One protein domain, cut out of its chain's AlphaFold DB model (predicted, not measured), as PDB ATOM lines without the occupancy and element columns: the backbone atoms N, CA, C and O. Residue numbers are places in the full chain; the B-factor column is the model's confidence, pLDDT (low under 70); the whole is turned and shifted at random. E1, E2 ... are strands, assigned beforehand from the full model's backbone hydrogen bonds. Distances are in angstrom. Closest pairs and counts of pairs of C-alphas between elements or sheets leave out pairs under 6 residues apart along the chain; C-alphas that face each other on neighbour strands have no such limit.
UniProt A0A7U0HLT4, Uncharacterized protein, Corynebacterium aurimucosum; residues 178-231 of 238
ATOM      1  N   ASP A 178      28.546   2.102 -22.874       94.12
ATOM      2  CA  ASP A 178      27.352   1.603 -23.558       94.12
ATOM      3  C   ASP A 178      27.452   0.117 -23.900       94.12
ATOM      4  O   ASP A 178      26.421  -0.526 -24.122       94.12
ATOM      5  N   LEU A 179      28.659  -0.453 -23.932       93.88
ATOM      6  CA  LEU A 179      28.891  -1.871 -24.227       93.88
ATOM      7  C   LEU A 179      29.216  -2.700 -22.982       93.88
ATOM      8  O   LEU A 179      28.720  -3.821 -22.850       93.88
ATOM      9  N   HIS A 180      30.013  -2.159 -22.065       96.12
ATOM     10  CA  HIS A 180      30.651  -2.917 -20.989       96.12
ATOM     11  C   HIS A 180      30.021  -2.679 -19.616       96.12
ATOM     12  O   HIS A 180      30.144  -3.535 -18.735       96.12
ATOM     13  N   TYR A 181      29.297  -1.576 -19.410       96.75
ATOM     14  CA  TYR A 181      28.532  -1.404 -18.179       96.75
ATOM     15  C   TYR A 181      27.475  -2.514 -18.059       96.75
ATOM     16  O   TYR A 181      26.683  -2.748 -18.979       96.75
ATOM     17  N   LEU A 182      27.492  -3.220 -16.922       96.06
ATOM     18  CA  LEU A 182      26.669  -4.399 -16.624       96.06
ATOM     19  C   LEU A 182      26.857  -5.578 -17.593       96.06
ATOM     20  O   LEU A 182      26.004  -6.470 -17.664       96.06
ATOM     21  N   ALA A 183      27.970  -5.617 -18.324       96.69
ATOM     22  CA  ALA A 183      28.360  -6.806 -19.066       96.69
ATOM     23  C   ALA A 183      28.932  -7.877 -18.123       96.69
ATOM     24  O   ALA A 183      29.572  -7.577 -17.108       96.69
ATOM     25  N   GLU A 184      28.672  -9.136 -18.463       96.25
ATOM     26  CA  GLU A 184      29.157 -10.305 -17.737       96.25
ATOM     27  C   GLU A 184      30.541 -10.708 -18.239       96.25
ATOM     28  O   GLU A 184      30.762 -10.897 -19.442       96.25
ATOM     29  N   ALA A 185      31.451 -10.912 -17.296       96.31
ATOM     30  CA  ALA A 185      32.773 -11.451 -17.552       96.31
ATOM     31  C   ALA A 185      33.050 -12.641 -16.632       96.31
ATOM     32  O   ALA A 185      32.502 -12.734 -15.528       96.31
ATOM     33  N   THR A 186      33.939 -13.531 -17.069       95.56
ATOM     34  CA  THR A 186      34.501 -14.558 -16.202       95.56
ATOM     35  C   THR A 186      35.799 -14.090 -15.561       95.56
ATOM     36  O   THR A 186      36.660 -13.538 -16.247       95.56
ATOM     37  N   HIS A 187      35.952 -14.348 -14.260       94.31
ATOM     38  CA  HIS A 187      37.148 -14.017 -13.483       94.31
ATOM     39  C   HIS A 187      37.750 -15.280 -12.843       94.31
ATOM     40  O   HIS A 187      36.999 -16.026 -12.210       94.31
ATOM     41  N   PRO A 188      39.084 -15.499 -12.885       91.94
ATOM     42  CA  PRO A 188      39.718 -16.741 -12.418       91.94
ATOM     43  C   PRO A 188      39.373 -17.157 -10.982       91.94
ATOM     44  O   PRO A 188      39.356 -18.338 -10.661       91.94
ATOM     45  N   VAL A 189      39.106 -16.181 -10.108       91.06
ATOM     46  CA  VAL A 189      38.802 -16.414  -8.681       91.06
ATOM     47  C   VAL A 189      37.309 -16.333  -8.361       91.06
ATOM     48  O   VAL A 189      36.851 -16.937  -7.398       91.06
ATOM     49  N   TYR A 190      36.547 -15.539  -9.117       91.00
ATOM     50  CA  TYR A 190      35.161 -15.199  -8.760       91.00
ATOM     51  C   TYR A 190      34.132 -15.833  -9.691       91.00
ATOM     52  O   TYR A 190      32.939 -15.628  -9.491       91.00
ATOM     53  N   GLU A 191      34.607 -16.605 -10.671       91.12
ATOM     54  CA  GLU A 191      33.838 -17.263 -11.721       91.12
ATOM     55  C   GLU A 191      33.074 -16.266 -12.575       91.12
ATOM     56  O   GLU A 191      33.561 -15.935 -13.642       91.12
ATOM     57  N   THR A 192      31.936 -15.752 -12.107       94.12
ATOM     58  CA  THR A 192      31.081 -14.817 -12.849       94.12
ATOM     59  C   THR A 192      31.025 -13.462 -12.152       94.12
ATOM     60  O   THR A 192      30.720 -13.363 -10.956       94.12
ATOM     61  N   VAL A 193      31.297 -12.402 -12.911       95.44
ATOM     62  CA  VAL A 193      31.286 -11.024 -12.417       95.44
ATOM     63  C   VAL A 193      30.522 -10.092 -13.354       95.44
ATOM     64  O   VAL A 193      30.467 -10.316 -14.561       95.44
ATOM     65  N   LEU A 194      29.961  -9.021 -12.793       95.94
ATOM     66  CA  LEU A 194      29.335  -7.932 -13.548       95.94
ATOM     67  C   LEU A 194      30.224  -6.700 -13.521       95.94
ATOM     68  O   LEU A 194      30.567  -6.214 -12.443       95.94
ATOM     69  N   MET A 195      30.579  -6.175 -14.684       97.12
ATOM     70  CA  MET A 195      31.430  -4.992 -14.780       97.12
ATOM     71  C   MET A 195      30.633  -3.708 -14.529       97.12
ATOM     72  O   MET A 195      29.476  -3.587 -14.926       97.12
ATOM     73  N   LEU A 196      31.246  -2.746 -13.840       96.81
ATOM     74  CA  LEU A 196      30.583  -1.534 -13.346       96.81
ATOM     75  C   LEU A 196      31.241  -0.230 -13.807       96.81
ATOM     76  O   LEU A 196      30.627   0.821 -13.649       96.81
ATOM     77  N   GLY A 197      32.479  -0.263 -14.299       96.50
ATOM     78  CA  GLY A 197      33.199   0.939 -14.723       96.50
ATOM     79  C   GLY A 197      34.710   0.745 -14.764       96.50
ATOM     80  O   GLY A 197      35.240  -0.134 -14.084       96.50
ATOM     81  N   GLN A 198      35.403   1.609 -15.500       97.31
ATOM     82  CA  GLN A 198      36.863   1.675 -15.537       97.31
ATOM     83  C   GLN A 198      37.393   2.852 -14.700       97.31
ATOM     84  O   GLN A 198      36.815   3.941 -14.675       97.31
ATOM     85  N   HIS A 199      38.503   2.639 -13.995       95.81
ATOM     86  CA  HIS A 199      39.244   3.690 -13.299       95.81
ATOM     87  C   HIS A 199      40.362   4.273 -14.174       95.81
ATOM     88  O   HIS A 199      40.765   3.698 -15.178       95.81
ATOM     89  N   LYS A 200      40.908   5.428 -13.774       93.38
ATOM     90  CA  LYS A 200      41.943   6.146 -14.540       93.38
ATOM     91  C   LYS A 200      43.244   5.363 -14.731       93.38
ATOM     92  O   LYS A 200      44.010   5.694 -15.625       93.38
ATOM     93  N   ASP A 201      43.512   4.383 -13.876       93.56
ATOM     94  CA  ASP A 201      44.671   3.488 -13.981       93.56
ATOM     95  C   ASP A 201      44.407   2.262 -14.873       93.56
ATOM     96  O   ASP A 201      45.255   1.380 -14.955       93.56
ATOM     97  N   GLY A 202      43.245   2.200 -15.527       93.25
ATOM     98  CA  GLY A 202      42.843   1.104 -16.403       93.25
ATOM     99  C   GLY A 202      42.161  -0.057 -15.682       93.25
ATOM    100  O   GLY A 202      41.570  -0.903 -16.352       93.25
ATOM    101  N   THR A 203      42.168  -0.099 -14.344       97.00
ATOM    102  CA  THR A 203      41.506  -1.177 -13.595       97.00
ATOM    103  C   THR A 203      39.988  -1.119 -13.740       97.00
ATOM    104  O   THR A 203      39.388  -0.045 -13.842       97.00
ATOM    105  N   ILE A 204      39.348  -2.288 -13.728       97.69
ATOM    106  CA  ILE A 204      37.900  -2.414 -13.894       97.69
ATOM    107  C   ILE A 204      37.257  -2.717 -12.545       97.69
ATOM    108  O   ILE A 204      37.653  -3.646 -11.833       97.69
ATOM    109  N   LYS A 205      36.233  -1.937 -12.201       97.19
ATOM    110  CA  LYS A 205      35.342  -2.213 -11.080       97.19
ATOM    111  C   LYS A 205      34.341  -3.273 -11.503       97.19
ATOM    112  O   LYS A 205      33.654  -3.099 -12.506       97.19
ATOM    113  N   PHE A 206      34.179  -4.317 -10.705       95.94
ATOM    114  CA  PHE A 206      33.163  -5.335 -10.945       95.94
ATOM    115  C   PHE A 206      32.500  -5.808  -9.652       95.94
ATOM    116  O   PHE A 206      32.993  -5.582  -8.544       95.94
ATOM    117  N   PHE A 207      31.358  -6.465  -9.797       94.50
ATOM    118  CA  PHE A 207      30.588  -7.094  -8.735       94.50
ATOM    119  C   PHE A 207      30.693  -8.617  -8.848       94.50
ATOM    120  O   PHE A 207      30.369  -9.179  -9.892       94.50
ATOM    121  N   ALA A 208      31.149  -9.284  -7.785       92.00
ATOM    122  CA  ALA A 208      31.255 -10.743  -7.747       92.00
ATOM    123  C   ALA A 208      29.924 -11.368  -7.304       92.00
ATOM    124  O   ALA A 208      29.547 -11.249  -6.136       92.00
ATOM    125  N   LEU A 209      29.239 -12.055  -8.222       83.50
ATOM    126  CA  LEU A 209      27.903 -12.619  -7.983       83.50
ATOM    127  C   LEU A 209      27.914 -13.761  -6.955       83.50
ATOM    128  O   LEU A 209      26.970 -13.909  -6.185       83.50
ATOM    129  N   ASN A 210      29.007 -14.526  -6.895       79.75
ATOM    130  CA  ASN A 210      29.101 -15.742  -6.078       79.75
ATOM    131  C   ASN A 210      29.642 -15.503  -4.656       79.75
ATOM    132  O   ASN A 210      29.901 -16.456  -3.920       79.75
ATOM    133  N   ARG A 211      29.825 -14.245  -4.225       76.38
ATOM    134  CA  ARG A 211      30.264 -13.933  -2.854       76.38
ATOM    135  C   ARG A 211      29.090 -13.535  -1.964       76.38
ATOM    136  O   ARG A 211      28.411 -12.543  -2.219       76.38
ATOM    137  N   ALA A 212      28.941 -14.252  -0.848       68.44
ATOM    138  CA  ALA A 212      27.934 -13.981   0.182       68.44
ATOM    139  C   ALA A 212      28.048 -12.576   0.803       68.44
ATOM    140  O   ALA A 212      27.068 -12.060   1.329       68.44
ATOM    141  N   ASP A 213      29.227 -11.946   0.738       73.69
ATOM    142  CA  ASP A 213      29.446 -10.579   1.212       73.69
ATOM    143  C   ASP A 213      29.281  -9.500   0.126       73.69
ATOM    144  O   ASP A 213      29.490  -8.330   0.435       73.69
ATOM    145  N   SER A 214      28.889  -9.877  -1.105       61.84
ATOM    146  CA  SER A 214      28.485  -8.991  -2.217       61.84
ATOM    147  C   SER A 214      29.287  -7.684  -2.291       61.84
ATOM    148  O   SER A 214      28.744  -6.582  -2.200       61.84
ATOM    149  N   LYS A 215      30.612  -7.800  -2.426       79.12
ATOM    150  CA  LYS A 215      31.507  -6.641  -2.531       79.12
ATOM    151  C   LYS A 215      31.835  -6.328  -3.981       79.12
ATOM    152  O   LYS A 215      32.130  -7.220  -4.774       79.12
ATOM    153  N   THR A 216      31.863  -5.037  -4.293       89.38
ATOM    154  CA  THR A 216      32.532  -4.549  -5.499       89.38
ATOM    155  C   THR A 216      34.042  -4.650  -5.317       89.38
ATOM    156  O   THR A 216      34.560  -4.224  -4.281       89.38
ATOM    157  N   VAL A 217      34.735  -5.172  -6.321       92.19
ATOM    158  CA  VAL A 217      36.187  -5.379  -6.341       92.19
ATOM    159  C   VAL A 217      36.770  -4.656  -7.558       92.19
ATOM    160  O   VAL A 217      36.065  -4.414  -8.536       92.19
ATOM    161  N   TRP A 218      38.043  -4.279  -7.473       94.38
ATOM    162  CA  TRP A 218      38.823  -3.775  -8.600       94.38
ATOM    163  C   TRP A 218      39.753  -4.881  -9.091       94.38
ATOM    164  O   TRP A 218      40.401  -5.533  -8.270       94.38
ATOM    165  N   GLY A 219      39.829  -5.089 -10.401       93.88
ATOM    166  CA  GLY A 219      40.745  -6.061 -10.995       93.88
ATOM    167  C   GLY A 219      41.398  -5.556 -12.266       93.88
ATOM    168  O   GLY A 219      40.960  -4.571 -12.865       93.88
ATOM    169  N   GLN A 220      42.468  -6.249 -12.653       96.62
ATOM    170  CA  GLN A 220      43.149  -5.977 -13.910       96.62
ATOM    171  C   GLN A 220      42.289  -6.448 -15.093       96.62
ATOM    172  O   GLN A 220      41.642  -7.496 -14.981       96.62
ATOM    173  N   PRO A 221      42.286  -5.712 -16.217       96.06
ATOM    174  CA  PRO A 221      41.508  -6.067 -17.404       96.06
ATOM    175  C   PRO A 221      41.801  -7.473 -17.956       96.06
ATOM    176  O   PRO A 221      40.886  -8.161 -18.402       96.06
ATOM    177  N   GLU A 222      43.051  -7.940 -17.855       94.44
ATOM    178  CA  GLU A 222      43.487  -9.270 -18.320       94.44
ATOM    179  C   GLU A 222      42.800 -10.446 -17.602       94.44
ATOM    180  O   GLU A 222      42.753 -11.557 -18.127       94.44
ATOM    181  N   TYR A 223      42.224 -10.214 -16.418       95.44
ATOM    182  CA  TYR A 223      41.514 -11.237 -15.643       95.44
ATOM    183  C   TYR A 223      40.003 -11.244 -15.880       95.44
ATOM    184  O   TYR A 223      39.280 -11.934 -15.162       95.44
ATOM    185  N   LEU A 224      39.507 -10.471 -16.846       95.88
ATOM    186  CA  LEU A 224      38.083 -10.345 -17.139       95.88
ATOM    187  C   LEU A 224      37.823 -10.779 -18.578       95.88
ATOM    188  O   LEU A 224      37.936  -9.977 -19.498       95.88
ATOM    189  N   THR A 225      37.486 -12.055 -18.769       95.69
ATOM    190  CA  THR A 225      37.131 -12.599 -20.091       95.69
ATOM    191  C   THR A 225      35.657 -12.343 -20.380       95.69
ATOM    192  O   THR A 225      34.799 -12.746 -19.598       95.69
ATOM    193  N   LEU A 226      35.343 -11.668 -21.484       94.94
ATOM    194  CA  LEU A 226      33.968 -11.306 -21.824       94.94
ATOM    195  C   LEU A 226      33.154 -12.538 -22.232       94.94
ATOM    196  O   LEU A 226      33.608 -13.369 -23.010       94.94
ATOM    197  N   THR A 227      31.917 -12.630 -21.742       93.56
ATOM    198  CA  THR A 227      31.001 -13.736 -22.091       93.56
ATOM    199  C   THR A 227      30.049 -13.400 -23.239       93.56
ATOM    200  O   THR A 227      29.368 -14.279 -23.764       93.56
ATOM    201  N   GLY A 228      29.939 -12.115 -23.586       91.50
ATOM    202  CA  GLY A 228      28.935 -11.592 -24.513       91.50
ATOM    203  C   GLY A 228      27.542 -11.382 -23.902       91.50
ATOM    204  O   GLY A 228      26.680 -10.810 -24.569       91.50
ATOM    205  N   LYS A 229      27.293 -11.787 -22.645       93.56
ATOM    206  CA  LYS A 229      26.023 -11.493 -21.961       93.56
ATOM    207  C   LYS A 229      26.036 -10.111 -21.316       93.56
ATOM    208  O   LYS A 229      27.072  -9.621 -20.864       93.56
ATOM    209  N   ARG A 230      24.855  -9.498 -21.236       93.56
ATOM    210  CA  ARG A 230      24.644  -8.185 -20.621       93.56
ATOM    211  C   ARG A 230      23.377  -8.169 -19.787       93.56
ATOM    212  O   ARG A 230      22.386  -8.803 -20.146       93.56
ATOM    213  N   TYR A 231      23.423  -7.411 -18.702       91.81
ATOM    214  CA  TYR A 231      22.308  -7.242 -17.786       91.81
ATOM    215  C   TYR A 231      21.708  -5.848 -17.929       91.81
ATOM    216  O   TYR A 231      22.411  -4.858 -18.114       91.81
TER     217      TYR A 231
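AT A GLANCE: This is residues 178 to 231 of the 238 residues of an uncharacterized protein of Corynebacterium aurimucosum (UniProt A0A7U0HLT4). This is a single, strongly twisted sheet of five short antiparallel strands that turns like a fan from E4 at one edge to E5 at the other, with no named helix on it. The longest strand, E2, lies in the middle and bends sharply, while the hairpin turns E2 to E3 and E3 to E4 reach to the two far ends of the longest axis. The printed part has 54 residues, with five named strands following one another as E1, E2, E3, E4, E5; across the sheet the order is E4, E3, E2, E1, E5. The class is all strand, with 28 of the 54 printed residues in named strands. The whole is compact, with a radius of gyration of the C-alphas of 10.1 A, and spans 28 by 23 by 16 A.

IN THESE COORDINATES: The printed part begins at Asp 178, and residues 178 to 180 are a helical run too short to bear a name. E1 is residues 183 to 187, 12.7 A long, starting with C-alpha 183 at (28.360, -6.806, -19.066). E2 is residues 191 to 198, 19.6 A long, and bends by 56 degrees at residue 194. E3 is residues 204 to 208, 12.3 A, and E4 is residues 216 to 219, 10.0 A. E5 is residues 225 to 230, 13.3 A, ending with C-alpha 230 at (24.644, -8.185, -20.621).

HOW THE PARTS SIT: E1, E2, E3 and E4 form a meander, each strand the antiparallel neighbour of the one before. E1 and E2 are a hairpin at 124 degrees between directions, with N 187 and O 191 2.9 A apart, within hydrogen-bond range. E2 and E3 are a hairpin at 143 degrees, with N 196 and O 205 at 2.8 A. E3 and E4 are a hairpin at 132 degrees, with N 206 and O 217 at 2.9 A. E5 is the antiparallel neighbour of E1 at 150 degrees, with N 186 and O 225 at 2.8 A; C-alphas 183 and 230 face each other at 4.3 A. E4 and E5 are the edge strands and are apart, as are E1 and E4, and E3 and E5. From edge to edge the strands' lines turn by 141 degrees.

THE WHOLE: The two C-alphas farthest apart are those of Lys 200 and Ala 212, 28.6 A. The printed part has no cut. The links E1 to E2, E2 to E3 and E4 to E5 are tight, E3 to E4 is short, and no link is long. The mean pLDDT of the printed part is 92.0; residues 212 and 214 are under 70.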